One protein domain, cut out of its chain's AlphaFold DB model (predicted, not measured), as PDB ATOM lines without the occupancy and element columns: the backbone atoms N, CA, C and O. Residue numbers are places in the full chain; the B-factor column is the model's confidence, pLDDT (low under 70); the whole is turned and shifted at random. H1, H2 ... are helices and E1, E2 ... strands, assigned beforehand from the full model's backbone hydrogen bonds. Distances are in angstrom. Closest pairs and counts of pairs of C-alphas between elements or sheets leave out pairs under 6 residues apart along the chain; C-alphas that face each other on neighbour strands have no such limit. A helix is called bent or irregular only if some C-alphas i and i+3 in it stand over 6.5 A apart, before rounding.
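This is residues 17 to 51 and 58 to 128 of the 156 residues of the protein "Hypothetical protein" of Polarella glacialis (UniProt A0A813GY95). A twisted sheet of five strands forms a slab between two helices, H2 over the E2 and E3 part of one face and H3 over E4 and E5 on the opposite face. The long hairpin of E4 and E5 runs along the longest axis, while the small helix H1 only grazes the sheet. The printed part has 106 residues, with three named helices and five named strands in the order E1 H1 H2 E2 E3 E4 E5 H3; the class is mixed, helices and strands. The sheet runs E1 E5 E4 E3 E2, all antiparallel. The whole is compact, with a radius of gyration of the C-alphas of 13.6 A, yet elongated in outline, spanning 43 by 27 by 22 A.

E1, residues 17 to 24, is an edge strand, antiparallel at 158 degrees to E5, residues 99 to 110, with N 20 and O 104 2.8 A apart, within hydrogen-bond range. H1, residues 29 to 32, only grazes the sheet. H2, residues 37 to 47, is close to H1 but not clearly touching it; their closest C-alphas, of Ala 30 and Val 37, are 8.0 A apart. H2 lies over E3, residues 75 to 81, and E2, residues 60 to 66, at a height over the sheet of 8.2 A. It runs slantwise to the strands, at 41 degrees to E3 on the local plane; the closest C-alphas of H2 and E2, of Thr 38 and Ala 64, are 5.4 A apart. E2, E3, E4, residues 85 to 96, and E5 form a meander, each strand the antiparallel neighbour of the one before. Within hydrogen-bond range are N 79 and O 63, N 89 and O 78, and N 103 and O 92, each pair 2.8 A apart. H3, residues 111 to 126, lies over E5 and E4 on the face opposite to H2, at a height over the sheet of 8.5 A. It runs along the strands, at 11 degrees to E5 on the local plane; the closest C-alphas of H3 and E5, of Leu 107 and Phe 121, are 6.8 A apart. H3 is irregular, with C-alphas 112 and 115 7.6 A apart, and has a kink of 64 degrees near residue 118. In H2 every O i to N i+4 pair is within hydrogen-bond range, in H3 8 of 12 are, and H1 is too short for such a pair.

E1 begins at C-alpha 17, (83.363, 78.665, 91.514), and is 22.1 A long. H1 has four residues; H2 is 15.5 A long, E2 18.0 A and E3 20.0 A. E4 is 33.5 A long and E5 36.2 A. H3, 21.1 A long, ends at C-alpha 126, (85.042, 84.033, 78.622).

The two C-alphas farthest apart, of Gly 98 and Leu 112, are 43.2 A apart. Residues 52 to 57 are not printed, and C-alphas 51 and 58 are 10.4 A apart across this cut, in the link from H2 to E2. Of the links that are printed whole, E2 to E3 is short and the others are tight. The mean pLDDT of the printed part is 90.6; residues 49 to 51 and 58 are under 70.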
ATOM      1  N   MET A  17      84.124  78.022  92.575       92.50
ATOM      2  CA  MET A  17      83.363  78.665  91.514       92.50
ATOM      3  C   MET A  17      81.921  78.862  91.980       92.50
ATOM      4  O   MET A  17      81.287  77.926  92.473       92.50
ATOM      5  N   THR A  18      81.397  80.069  91.816       92.31
ATOM      6  CA  THR A  18      79.995  80.405  92.057       92.31
ATOM      7  C   THR A  18      79.383  81.001  90.801       92.31
ATOM      8  O   THR A  18      80.023  81.749  90.067       92.31
ATOM      9  N   ALA A  19      78.119  80.670  90.566       93.50
ATOM     10  CA  ALA A  19      77.284  81.319  89.570       93.50
ATOM     11  C   ALA A  19      75.949  81.643  90.241       93.50
ATOM     12  O   ALA A  19      75.268  80.751  90.746       93.50
ATOM     13  N   ILE A  20      75.611  82.925  90.308       93.25
ATOM     14  CA  ILE A  20      74.418  83.427  90.984       93.25
ATOM     15  C   ILE A  20      73.636  84.272  89.989       93.25
ATOM     16  O   ILE A  20      74.205  85.074  89.254       93.25
ATOM     17  N   VAL A  21      72.318  84.108  89.993       94.19
ATOM     18  CA  VAL A  21      71.397  84.926  89.211       94.19
ATOM     19  C   VAL A  21      70.330  85.503  90.131       94.19
ATOM     20  O   VAL A  21      69.818  84.813  91.015       94.19
ATOM     21  N   LYS A  22      70.000  86.781  89.949       95.31
ATOM     22  CA  LYS A  22      68.970  87.465  90.734       95.31
ATOM     23  C   LYS A  22      68.193  88.442  89.864       95.31
ATOM     24  O   LYS A  22      68.796  89.267  89.190       95.31
ATOM     25  N   ALA A  23      66.864  88.392  89.926       95.25
ATOM     26  CA  ALA A  23      66.023  89.412  89.306       95.25
ATOM     27  C   ALA A  23      66.259  90.775  89.981       95.25
ATOM     28  O   ALA A  23      66.271  90.881  91.213       95.25
ATOM     29  N   VAL A  24      66.464  91.813  89.177       95.88
ATOM     30  CA  VAL A  24      66.750  93.175  89.637       95.88
ATOM     31  C   VAL A  24      65.933  94.193  88.850       95.88
ATOM     32  O   VAL A  24      65.476  93.928  87.745       95.88
ATOM     33  N   ARG A  25      65.757  95.381  89.431       95.50
ATOM     34  CA  ARG A  25      65.078  96.510  88.772       95.50
ATOM     35  C   ARG A  25      66.000  97.372  87.905       95.50
ATOM     36  O   ARG A  25      65.506  98.222  87.183       95.50
ATOM     37  N   TYR A  26      67.313  97.205  88.048       93.06
ATOM     38  CA  TYR A  26      68.312  97.989  87.323       93.06
ATOM     39  C   TYR A  26      68.338  97.576  85.855       93.06
ATOM     40  O   TYR A  26      68.210  96.384  85.559       93.06
ATOM     41  N   GLU A  27      68.502  98.536  84.951       90.69
ATOM     42  CA  GLU A  27      68.608  98.270  83.515       90.69
ATOM     43  C   GLU A  27      70.045  98.017  83.066       90.69
ATOM     44  O   GLU A  27      70.251  97.308  82.077       90.69
ATOM     45  N   THR A  28      71.017  98.576  83.794       91.62
ATOM     46  CA  THR A  28      72.452  98.463  83.501       91.62
ATOM     47  C   THR A  28      73.298  98.279  84.766       91.62
ATOM     48  O   THR A  28      72.881  98.614  85.880       91.62
ATOM     49  N   LEU A  29      74.518  97.765  84.613       92.56
ATOM     50  CA  LEU A  29      75.527  97.725  85.670       92.56
ATOM     51  C   LEU A  29      75.954  99.130  86.084       92.56
ATOM     52  O   LEU A  29      76.240  99.346  87.259       92.56
ATOM     53  N   ALA A  30      75.928 100.098  85.165       92.38
ATOM     54  CA  ALA A  30      76.177 101.495  85.493       92.38
ATOM     55  C   ALA A  30      75.177 102.032  86.534       92.38
ATOM     56  O   ALA A  30      75.577 102.735  87.461       92.38
ATOM     57  N   GLU A  31      73.900 101.650  86.437       91.94
ATOM     58  CA  GLU A  31      72.880 101.974  87.444       91.94
ATOM     59  C   GLU A  31      73.027 101.161  88.735       91.94
ATOM     60  O   GLU A  31      72.747 101.667  89.823       91.94
ATOM     61  N   ALA A  32      73.427  99.890  88.629       90.69
ATOM     62  CA  ALA A  32      73.498  98.981  89.772       90.69
ATOM     63  C   ALA A  32      74.760  99.174  90.634       90.69
ATOM     64  O   ALA A  32      74.697  99.044  91.857       90.69
ATOM     65  N   LEU A  33      75.902  99.438  89.995       91.44
ATOM     66  CA  LEU A  33      77.241  99.458  90.595       91.44
ATOM     67  C   LEU A  33      77.973 100.793  90.387       91.44
ATOM     68  O   LEU A  33      78.849 101.125  91.181       91.44
ATOM     69  N   GLY A  34      77.614 101.555  89.352       90.56
ATOM     70  CA  GLY A  34      78.260 102.812  88.973       90.56
ATOM     71  C   GLY A  34      78.830 102.781  87.553       90.56
ATOM     72  O   GLY A  34      79.303 101.753  87.070       90.56
ATOM     73  N   ALA A  35      78.792 103.926  86.866       87.62
ATOM     74  CA  ALA A  35      79.267 104.049  85.483       87.62
ATOM     75  C   ALA A  35      80.796 103.928  85.344       87.62
ATOM     76  O   ALA A  35      81.292 103.487  84.314       87.62
ATOM     77  N   ASN A  36      81.553 104.308  86.379       92.94
ATOM     78  CA  ASN A  36      83.000 104.121  86.405       92.94
ATOM     79  C   ASN A  36      83.316 102.726  86.959       92.94
ATOM     80  O   ASN A  36      83.161 102.477  88.156       92.94
ATOM     81  N   VAL A  37      83.761 101.837  86.071       93.44
ATOM     82  CA  VAL A  37      84.030 100.425  86.372       93.44
ATOM     83  C   VAL A  37      85.111 100.302  87.448       93.44
ATOM     84  O   VAL A  37      84.914  99.578  88.418       93.44
ATOM     85  N   THR A  38      86.201 101.068  87.360       94.62
ATOM     86  CA  THR A  38      87.274 101.063  88.369       94.62
ATOM     87  C   THR A  38      86.757 101.484  89.742       94.62
ATOM     88  O   THR A  38      86.952 100.759  90.715       94.62
ATOM     89  N   ALA A  39      86.011 102.590  89.822       93.25
ATOM     90  CA  ALA A  39      85.445 103.063  91.089       93.25
ATOM     91  C   ALA A  39      84.438 102.060  91.686       93.25
ATOM     92  O   ALA A  39      84.399 101.856  92.901       93.25
ATOM     93  N   ALA A  40      83.638 101.398  90.843       93.94
ATOM     94  CA  ALA A  40      82.762 100.312  91.274       93.94
ATOM     95  C   ALA A  40      83.576  99.131  91.837       93.94
ATOM     96  O   ALA A  40      83.238  98.593  92.894       93.94
ATOM     97  N   GLY A  41      84.674  98.767  91.170       94.38
ATOM     98  CA  GLY A  41      85.621  97.755  91.628       94.38
ATOM     99  C   GLY A  41      86.215  98.090  92.997       94.38
ATOM    100  O   GLY A  41      86.175  97.257  93.895       94.38
ATOM    101  N   GLU A  42      86.681  99.320  93.208       93.88
ATOM    102  CA  GLU A  42      87.250  99.771  94.487       93.88
ATOM    103  C   GLU A  42      86.225  99.705  95.628       93.88
ATOM    104  O   GLU A  42      86.520  99.207  96.717       93.88
ATOM    105  N   GLN A  43      84.982 100.129  95.371       91.81
ATOM    106  CA  GLN A  43      83.897 100.020  96.350       91.81
ATOM    107  C   GLN A  43      83.558  98.567  96.693       91.81
ATOM    108  O   GLN A  43      83.201  98.270  97.836       91.81
ATOM    109  N   LEU A  44      83.626  97.663  95.713       91.62
ATOM    110  CA  LEU A  44      83.433  96.234  95.937       91.62
ATOM    111  C   LEU A  44      84.596  95.647  96.739       91.62
ATOM    112  O   LEU A  44      84.348  94.904  97.686       91.62
ATOM    113  N   ALA A  45      85.832  96.027  96.417       91.12
ATOM    114  CA  ALA A  45      87.035  95.614  97.132       91.12
ATOM    115  C   ALA A  45      86.941  95.978  98.627       91.12
ATOM    116  O   ALA A  45      87.134  95.122  99.491       91.12
ATOM    117  N   ALA A  46      86.493  97.203  98.931       87.69
ATOM    118  CA  ALA A  46      86.285  97.692 100.295       87.69
ATOM    119  C   ALA A  46      85.189  96.943 101.085       87.69
ATOM    120  O   ALA A  46      85.185  96.977 102.315       87.69
ATOM    121  N   LYS A  47      84.247  96.278 100.401       85.75
ATOM    122  CA  LYS A  47      83.149  95.511 101.020       85.75
ATOM    123  C   LYS A  47      83.472  94.026 101.201       85.75
ATOM    124  O   LYS A  47      82.665  93.313 101.801       85.75
ATOM    125  N   ARG A  48      84.593  93.532 100.663       82.44
ATOM    126  CA  ARG A  48      84.952  92.111 100.746       82.44
ATOM    127  C   ARG A  48      85.388  91.758 102.175       82.44
ATOM    128  O   ARG A  48      86.297  92.401 102.699       82.44
ATOM    129  N   PRO A  49      84.741  90.769 102.821       66.00
ATOM    130  CA  PRO A  49      85.096  90.362 104.173       66.00
ATOM    131  C   PRO A  49      86.439  89.624 104.185       66.00
ATOM    132  O   PRO A  49      86.711  88.798 103.314       66.00
ATOM    133  N   ASP A  50      87.248  89.879 105.210       65.25
ATOM    134  CA  ASP A  50      88.457  89.107 105.491       65.25
ATOM    135  C   ASP A  50      88.074  87.709 105.993       65.25
ATOM    136  O   ASP A  50      87.439  87.549 107.037       65.25
ATOM    137  N   VAL A  51      88.452  86.686 105.228       55.97
ATOM    138  CA  VAL A  51      88.117  85.287 105.523       55.97
ATOM    139  C   VAL A  51      89.092  84.676 106.542       55.97
ATOM    140  O   VAL A  51      88.787  83.632 107.119       55.97
ATOM    141  N   GLY A  58      92.015  94.587 103.667       63.72
ATOM    142  CA  GLY A  58      91.146  94.810 102.520       63.72
ATOM    143  C   GLY A  58      91.632  94.043 101.300       63.72
ATOM    144  O   GLY A  58      92.823  94.024 100.995       63.72
ATOM    145  N   SER A  59      90.700  93.422 100.583       84.62
ATOM    146  CA  SER A  59      90.991  93.001  99.223       84.62
ATOM    147  C   SER A  59      91.289  94.253  98.399       84.62
ATOM    148  O   SER A  59      90.554  95.235  98.488       84.62
ATOM    149  N   GLN A  60      92.349  94.224  97.602       91.69
ATOM    150  CA  GLN A  60      92.656  95.267  96.631       91.69
ATOM    151  C   GLN A  60      92.085  94.896  95.264       91.69
ATOM    152  O   GLN A  60      92.028  93.719  94.898       91.69
ATOM    153  N   LEU A  61      91.658  95.911  94.520       94.94
ATOM    154  CA  LEU A  61      91.332  95.782  93.107       94.94
ATOM    155  C   LEU A  61      92.640  95.735  92.309       94.94
ATOM    156  O   LEU A  61      93.469  96.632  92.436       94.94
ATOM    157  N   ILE A  62      92.812  94.695  91.499       96.44
ATOM    158  CA  ILE A  62      93.966  94.520  90.608       96.44
ATOM    159  C   ILE A  62      93.627  94.997  89.204       96.44
ATOM    160  O   ILE A  62      94.403  95.718  88.582       96.44
ATOM    161  N   GLU A  63      92.459  94.602  88.709       95.81
ATOM    162  CA  GLU A  63      92.009  94.940  87.368       95.81
ATOM    163  C   GLU A  63      90.491  95.098  87.351       95.81
ATOM    164  O   GLU A  63      89.770  94.391  88.056       95.81
ATOM    165  N   ALA A  64      90.009  96.027  86.532       95.69
ATOM    166  CA  ALA A  64      88.595  96.244  86.287       95.69
ATOM    167  C   ALA A  64      88.388  96.468  84.788       95.69
ATOM    168  O   ALA A  64      89.001  97.360  84.206       95.69
ATOM    169  N   LEU A  65      87.548  95.650  84.159       94.06
ATOM    170  CA  LEU A  65      87.317  95.670  82.717       94.06
ATOM    171  C   LEU A  65      85.828  95.800  82.417       94.06
ATOM    172  O   LEU A  65      84.999  95.132  83.035       94.06
ATOM    173  N   PHE A  66      85.511  96.622  81.423       91.81
ATOM    174  CA  PHE A  66      84.205  96.645  80.778       91.81
ATOM    175  C   PHE A  66      84.253  95.797  79.510       91.81
ATOM    176  O   PHE A  66      85.181  95.946  78.720       91.81
ATOM    177  N   ASP A  67      83.261  94.923  79.335       86.00
ATOM    178  CA  ASP A  67      83.107  94.036  78.178       86.00
ATOM    179  C   ASP A  67      84.439  93.398  77.719       86.00
ATOM    180  O   ASP A  67      84.893  93.614  76.591       86.00
ATOM    181  N   PRO A  68      85.105  92.608  78.588       83.38
ATOM    182  CA  PRO A  68      86.461  92.107  78.335       83.38
ATOM    183  C   PRO A  68      86.566  91.215  77.090       83.38
ATOM    184  O   PRO A  68      87.648  91.058  76.530       83.38
ATOM    185  N   ALA A  69      85.448  90.632  76.649       82.88
ATOM    186  CA  ALA A  69      85.362  89.809  75.448       82.88
ATOM    187  C   ALA A  69      84.813  90.575  74.224       82.88
ATOM    188  O   ALA A  69      84.609  89.965  73.173       82.88
ATOM    189  N   SER A  70      84.572  91.889  74.350       80.69
ATOM    190  CA  SER A  70      84.036  92.765  73.294       80.69
ATOM    191  C   SER A  70      82.772  92.196  72.633       80.69
ATOM    192  O   SER A  70      82.614  92.212  71.409       80.69
ATOM    193  N   LEU A  71      81.880  91.628  73.446       77.62
ATOM    194  CA  LEU A  71      80.649  90.975  72.997       77.62
ATOM    195  C   LEU A  71      79.503  91.971  72.769       77.62
ATOM    196  O   LEU A  71      78.417  91.559  72.335       77.62
ATOM    197  N   GLY A  72      79.741  93.251  73.072       81.25
ATOM    198  CA  GLY A  72      78.753  94.318  73.108       81.25
ATOM    199  C   GLY A  72      77.786  94.152  74.275       81.25
ATOM    200  O   GLY A  72      76.636  94.554  74.155       81.25
ATOM    201  N   LEU A  73      78.196  93.475  75.348       84.62
ATOM    202  CA  LEU A  73      77.338  93.170  76.490       84.62
ATOM    203  C   LEU A  73      77.691  94.062  77.679       84.62
ATOM    204  O   LEU A  73      78.843  94.437  77.874       84.62
ATOM    205  N   ASP A  74      76.694  94.346  78.513       89.50
ATOM    206  CA  ASP A  74      76.898  95.038  79.780       89.50
ATOM    207  C   ASP A  74      77.513  94.065  80.796       89.50
ATOM    208  O   ASP A  74      76.810  93.317  81.491       89.50
ATOM    209  N   ILE A  75      78.843  93.986  80.764       92.88
ATOM    210  CA  ILE A  75      79.660  93.061  81.548       92.88
ATOM    211  C   ILE A  75      80.764  93.845  82.237       92.88
ATOM    212  O   ILE A  75      81.563  94.505  81.576       92.88
ATOM    213  N   TYR A  76      80.844  93.725  83.559       95.81
ATOM    214  CA  TYR A  76      81.978  94.207  84.342       95.81
ATOM    215  C   TYR A  76      82.754  92.994  84.849       95.81
ATOM    216  O   TYR A  76      82.164  92.098  85.456       95.81
ATOM    217  N   GLN A  77      84.063  92.966  84.626       96.88
ATOM    218  CA  GLN A  77      84.967  91.976  85.204       96.88
ATOM    219  C   GLN A  77      85.919  92.657  86.182       96.88
ATOM    220  O   GLN A  77      86.421  93.743  85.911       96.88
ATOM    221  N   PHE A  78      86.188  91.992  87.297       97.06
ATOM    222  CA  PHE A  78      87.060  92.478  88.352       97.06
ATOM    223  C   PHE A  78      88.020  91.384  88.811       97.06
ATOM    224  O   PHE A  78      87.580  90.284  89.151       97.06
ATOM    225  N   GLU A  79      89.306  91.707  88.868       96.50
ATOM    226  CA  GLU A  79      90.349  90.907  89.511       96.50
ATOM    227  C   GLU A  79      90.625  91.520  90.888       96.50
ATOM    228  O   GLU A  79      90.898  92.717  91.006       96.50
ATOM    229  N   PHE A  80      90.519  90.711  91.936       94.94
ATOM    230  CA  PHE A  80      90.745  91.122  93.312       94.94
ATOM    231  C   PHE A  80      91.805  90.245  93.954       94.94
ATOM    232  O   PHE A  80      91.808  89.027  93.777       94.94
ATOM    233  N   GLN A  81      92.650  90.853  94.776       92.69
ATOM    234  CA  GLN A  81      93.675  90.133  95.514       92.69
ATOM    235  C   GLN A  81      93.656  90.519  96.987       92.69
ATOM    236  O   GLN A  81      93.493  91.681  97.349       92.69
ATOM    237  N   SER A  82      93.858  89.526  97.834       89.00
ATOM    238  CA  SER A  82      94.209  89.660  99.244       89.00
ATOM    239  C   SER A  82      95.459  88.821  99.518       89.00
ATOM    240  O   SER A  82      95.965  88.121  98.631       89.00
ATOM    241  N   ASP A  83      95.927  88.825 100.761       85.75
ATOM    242  CA  ASP A  83      97.059  87.989 101.175       85.75
ATOM    243  C   ASP A  83      96.775  86.485 101.009       85.75
ATOM    244  O   ASP A  83      97.691  85.696 100.778       85.75
ATOM    245  N   TYR A  84      95.502  86.078 101.090       85.12
ATOM    246  CA  TYR A  84      95.108  84.666 101.100       85.12
ATOM    247  C   TYR A  84      94.384  84.217  99.839       85.12
ATOM    248  O   TYR A  84      94.556  83.073  99.421       85.12
ATOM    249  N   LEU A  85      93.547  85.080  99.268       89.38
ATOM    250  CA  LEU A  85      92.678  84.760  98.143       89.38
ATOM    251  C   LEU A  85      92.920  85.705  96.973       89.38
ATOM    252  O   LEU A  85      93.020  86.921  97.152       89.38
ATOM    253  N   HIS A  86      92.908  85.120  95.782       92.69
ATOM    254  CA  HIS A  86      92.777  85.819  94.519       92.69
ATOM    255  C   HIS A  86      91.427  85.456  93.904       92.69
ATOM    256  O   HIS A  86      91.065  84.277  93.833       92.69
ATOM    257  N   GLU A  87      90.673  86.464  93.488       93.69
ATOM    258  CA  GLU A  87      89.318  86.314  92.982       93.69
ATOM    259  C   GLU A  87      89.171  86.984  91.619       93.69
ATOM    260  O   GLU A  87      89.658  88.088  91.398       93.69
ATOM    261  N   LEU A  88      88.438  86.333  90.726       95.94
ATOM    262  CA  LEU A  88      88.042  86.876  89.439       95.94
ATOM    263  C   LEU A  88      86.525  86.823  89.353       95.94
ATOM    264  O   LEU A  88      85.918  85.758  89.480       95.94
ATOM    265  N   VAL A  89      85.906  87.987  89.204       95.75
ATOM    266  CA  VAL A  89      84.458  88.136  89.310       95.75
ATOM    267  C   VAL A  89      83.909  88.850  88.094       95.75
ATOM    268  O   VAL A  89      84.395  89.909  87.724       95.75
ATOM    269  N   LEU A  90      82.855  88.291  87.513       96.00
ATOM    270  CA  LEU A  90      82.083  88.892  86.438       96.00
ATOM    271  C   LEU A  90      80.683  89.219  86.932       96.00
ATOM    272  O   LEU A  90      80.026  88.395  87.570       96.00
ATOM    273  N   TYR A  91      80.224  90.416  86.601       96.12
ATOM    274  CA  TYR A  91      78.836  90.830  86.711       96.12
ATOM    275  C   TYR A  91      78.285  91.128  85.326       96.12
ATOM    276  O   TYR A  91      78.992  91.659  84.475       96.12
ATOM    277  N   SER A  92      77.017  90.804  85.109       94.88
ATOM    278  CA  SER A  92      76.292  91.180  83.899       94.88
ATOM    279  C   SER A  92      74.817  91.389  84.201       94.88
ATOM    280  O   SER A  92      74.272  90.686  85.052       94.88
ATOM    281  N   ILE A  93      74.165  92.323  83.506       93.25
ATOM    282  CA  ILE A  93      72.701  92.391  83.474       93.25
ATOM    283  C   ILE A  93      72.200  91.797  82.160       93.25
ATOM    284  O   ILE A  93      72.488  92.296  81.074       93.25
ATOM    285  N   VAL A  94      71.424  90.723  82.282       92.62
ATOM    286  CA  VAL A  94      70.826  89.989  81.164       92.62
ATOM    287  C   VAL A  94      69.317  90.207  81.186       92.62
ATOM    288  O   VAL A  94      68.687  90.122  82.240       92.62
ATOM    289  N   LYS A  95      68.723  90.481  80.027       90.94
ATOM    290  CA  LYS A  95      67.282  90.664  79.853       90.94
ATOM    291  C   LYS A  95      66.662  89.373  79.326       90.94
ATOM    292  O   LYS A  95      67.106  88.851  78.302       90.94
ATOM    293  N   VAL A  96      65.651  88.869  80.032       89.25
ATOM    294  CA  VAL A  96      64.910  87.640  79.699       89.25
ATOM    295  C   VAL A  96      63.433  87.884  79.981       89.25
ATOM    296  O   VAL A  96      63.071  88.300  81.080       89.25
ATOM    297  N   GLY A  97      62.570  87.666  78.986       87.50
ATOM    298  CA  GLY A  97      61.116  87.807  79.154       87.50
ATOM    299  C   GLY A  97      60.658  89.173  79.694       87.50
ATOM    300  O   GLY A  97      59.701  89.238  80.461       87.50
ATOM    301  N   GLY A  98      61.363  90.258  79.350       87.12
ATOM    302  CA  GLY A  98      61.066  91.614  79.835       87.12
ATOM    303  C   GLY A  98      61.510  91.909  81.274       87.12
ATOM    304  O   GLY A  98      61.204  92.980  81.788       87.12
ATOM    305  N   GLN A  99      62.233  90.991  81.923       92.69
ATOM    306  CA  GLN A  99      62.841  91.192  83.238       92.69
ATOM    307  C   GLN A  99      64.363  91.287  83.129       92.69
ATOM    308  O   GLN A  99      64.971  90.672  82.249       92.69
ATOM    309  N   ASN A 100      64.976  92.023  84.056       92.94
ATOM    310  CA  ASN A 100      66.426  92.161  84.151       92.94
ATOM    311  C   ASN A 100      66.963  91.228  85.243       92.94
ATOM    312  O   ASN A 100      66.461  91.198  86.370       92.94
ATOM    313  N   TYR A 101      68.019  90.494  84.921       93.50
ATOM    314  CA  TYR A 101      68.689  89.570  85.822       93.50
ATOM    315  C   TYR A 101      70.143  89.982  85.992       93.50
ATOM    316  O   TYR A 101      70.898  90.024  85.025       93.50
ATOM    317  N   LEU A 102      70.541  90.246  87.234       94.75
ATOM    318  CA  LEU A 102      71.941  90.376  87.597       94.75
ATOM    319  C   LEU A 102      72.540  88.973  87.700       94.75
ATOM    320  O   LEU A 102      72.188  88.197  88.593       94.75
ATOM    321  N   CYS A 103      73.447  88.677  86.787       94.75
ATOM    322  CA  CYS A 103      74.277  87.488  86.779       94.75
ATOM    323  C   CYS A 103      75.617  87.816  87.434       94.75
ATOM    324  O   CYS A 103      76.222  88.849  87.151       94.75
ATOM    325  N   ASN A 104      76.088  86.920  88.292       95.19
ATOM    326  CA  ASN A 104      77.406  86.976  88.893       95.19
ATOM    327  C   ASN A 104      78.105  85.631  88.715       95.19
ATOM    328  O   ASN A 104      77.542  84.599  89.080       95.19
ATOM    329  N   VAL A 105      79.325  85.651  88.190       95.00
ATOM    330  CA  VAL A 105      80.223  84.496  88.177       95.00
ATOM    331  C   VAL A 105      81.440  84.862  89.007       95.00
ATOM    332  O   VAL A 105      82.099  85.855  88.718       95.00
ATOM    333  N   GLY A 106      81.718  84.093  90.052       94.50
ATOM    334  CA  GLY A 106      82.874  84.287  90.917       94.50
ATOM    335  C   GLY A 106      83.784  83.074  90.858       94.50
ATOM    336  O   GLY A 106      83.335  81.947  91.057       94.50
ATOM    337  N   LEU A 107      85.064  83.300  90.606       94.31
ATOM    338  CA  LEU A 107      86.116  82.300  90.711       94.31
ATOM    339  C   LEU A 107      87.092  82.768  91.775       94.31
ATOM    340  O   LEU A 107      87.482  83.932  91.781       94.31
ATOM    341  N   ARG A 108      87.495  81.878  92.673       92.19
ATOM    342  CA  ARG A 108      88.516  82.188  93.670       92.19
ATOM    343  C   ARG A 108      89.458  81.025  93.883       92.19
ATOM    344  O   ARG A 108      89.074  79.870  93.711       92.19
ATOM    345  N   THR A 109      90.679  81.357  94.266       91.88
ATOM    346  CA  THR A 109      91.761  80.419  94.553       91.88
ATOM    347  C   THR A 109      92.701  81.035  95.590       91.88
ATOM    348  O   THR A 109      92.702  82.260  95.747       91.88
ATOM    349  N   PRO A 110      93.514  80.248  96.314       90.69
ATOM    350  CA  PRO A 110      94.610  80.808  97.092       90.69
ATOM    351  C   PRO A 110      95.524  81.713  96.254       90.69
ATOM    352  O   PRO A 110      95.867  81.365  95.125       90.69
ATOM    353  N   THR A 111      95.977  82.840  96.810       90.00
ATOM    354  CA  THR A 111      96.847  83.798  96.094       90.00
ATOM    355  C   THR A 111      98.109  83.137  95.534       90.00
ATOM    356  O   THR A 111      98.533  83.450  94.425       90.00
ATOM    357  N   LEU A 112      98.663  82.159  96.257       90.12
ATOM    358  CA  LEU A 112      99.857  81.407  95.856       90.12
ATOM    359  C   LEU A 112      99.684  80.588  94.569       90.12
ATOM    360  O   LEU A 112     100.676  80.308  93.910       90.12
ATOM    361  N   THR A 113      98.458  80.192  94.217       91.38
ATOM    362  CA  THR A 113      98.180  79.374  93.025       91.38
ATOM    363  C   THR A 113      97.579  80.189  91.881       91.38
ATOM    364  O   THR A 113      97.231  79.628  90.845       91.38
ATOM    365  N   TRP A 114      97.460  81.515  92.030       92.75
ATOM    366  CA  TRP A 114      96.815  82.377  91.036       92.75
ATOM    367  C   TRP A 114      97.430  82.254  89.642       92.75
ATOM    368  O   TRP A 114      96.700  82.090  88.667       92.75
ATOM    369  N   THR A 115      98.760  82.282  89.542       93.94
ATOM    370  CA  THR A 115      99.476  82.211  88.260       93.94
ATOM    371  C   THR A 115      99.146  80.946  87.476       93.94
ATOM    372  O   THR A 115      99.019  81.005  86.259       93.94
ATOM    373  N   ASP A 116      98.924  79.828  88.170       92.94
ATOM    374  CA  ASP A 116      98.611  78.536  87.553       92.94
ATOM    375  C   ASP A 116      97.131  78.436  87.147       92.94
ATOM    376  O   ASP A 116      96.753  77.630  86.296       92.94
ATOM    377  N   ARG A 117      96.268  79.236  87.785       92.44
ATOM    378  CA  ARG A 117      94.812  79.216  87.584       92.44
ATOM    379  C   ARG A 117      94.311  80.304  86.643       92.44
ATOM    380  O   ARG A 117      93.240  80.117  86.064       92.44
ATOM    381  N   LYS A 118      95.055  81.400  86.473       92.38
ATOM    382  CA  LYS A 118      94.606  82.612  85.770       92.38
ATOM    383  C   LYS A 118      94.051  82.315  84.378       92.38
ATOM    384  O   LYS A 118      92.934  82.730  84.076       92.38
ATOM    385  N   ASP A 119      94.764  81.533  83.571       93.19
ATOM    386  CA  ASP A 119      94.349  81.219  82.197       93.19
ATOM    387  C   ASP A 119      93.084  80.349  82.147       93.19
ATOM    388  O   ASP A 119      92.176  80.574  81.338       93.19
ATOM    389  N   VAL A 120      92.990  79.369  83.052       93.06
ATOM    390  CA  VAL A 120      91.806  78.507  83.181       93.06
ATOM    391  C   VAL A 120      90.605  79.337  83.624       93.06
ATOM    392  O   VAL A 120      89.521  79.206  83.059       93.06
ATOM    393  N   PHE A 121      90.790  80.224  84.601       94.06
ATOM    394  CA  PHE A 121      89.724  81.083  85.104       94.06
ATOM    395  C   PHE A 121      89.261  82.076  84.039       94.06
ATOM    396  O   PHE A 121      88.056  82.200  83.813       94.06
ATOM    397  N   GLY A 122      90.195  82.701  83.317       91.75
ATOM    398  CA  GLY A 122      89.888  83.552  82.169       91.75
ATOM    399  C   GLY A 122      89.078  82.813  81.104       91.75
ATOM    400  O   GLY A 122      88.069  83.331  80.629       91.75
ATOM    401  N   SER A 123      89.441  81.563  80.797       90.62
ATOM    402  CA  SER A 123      88.701  80.721  79.844       90.62
ATOM    403  C   SER A 123      87.278  80.395  80.320       90.62
ATOM    404  O   SER A 123      86.337  80.425  79.525       90.62
ATOM    405  N   ILE A 124      87.097  80.116  81.616       90.75
ATOM    406  CA  ILE A 124      85.774  79.874  82.212       90.75
ATOM    407  C   ILE A 124      84.905  81.132  82.105       90.75
ATOM    408  O   ILE A 124      83.765  81.048  81.650       90.75
ATOM    409  N   LEU A 125      85.426  82.302  82.474       90.44
ATOM    410  CA  LEU A 125      84.673  83.559  82.411       90.44
ATOM    411  C   LEU A 125      84.345  83.976  80.979       90.44
ATOM    412  O   LEU A 125      83.216  84.381  80.715       90.44
ATOM    413  N   ALA A 126      85.275  83.786  80.043       88.00
ATOM    414  CA  ALA A 126      85.042  84.033  78.622       88.00
ATOM    415  C   ALA A 126      83.947  83.130  78.023       88.00
ATOM    416  O   ALA A 126      83.367  83.460  76.990       88.00
ATOM    417  N   SER A 127      83.627  82.002  78.668       88.81
ATOM    418  CA  SER A 127      82.527  81.128  78.245       88.81
ATOM    419  C   SER A 127      81.135  81.660  78.611       88.81
ATOM    420  O   SER A 127      80.132  81.116  78.133       88.81
ATOM    421  N   PHE A 128      81.053  82.723  79.424       89.44
ATOM    422  CA  PHE A 128      79.792  83.360  79.784       89.44
ATOM    423  C   PHE A 128      79.095  83.916  78.540       89.44
ATOM    424  O   PHE A 128      79.600  84.800  77.847       89.44
TER     425      PHE A 128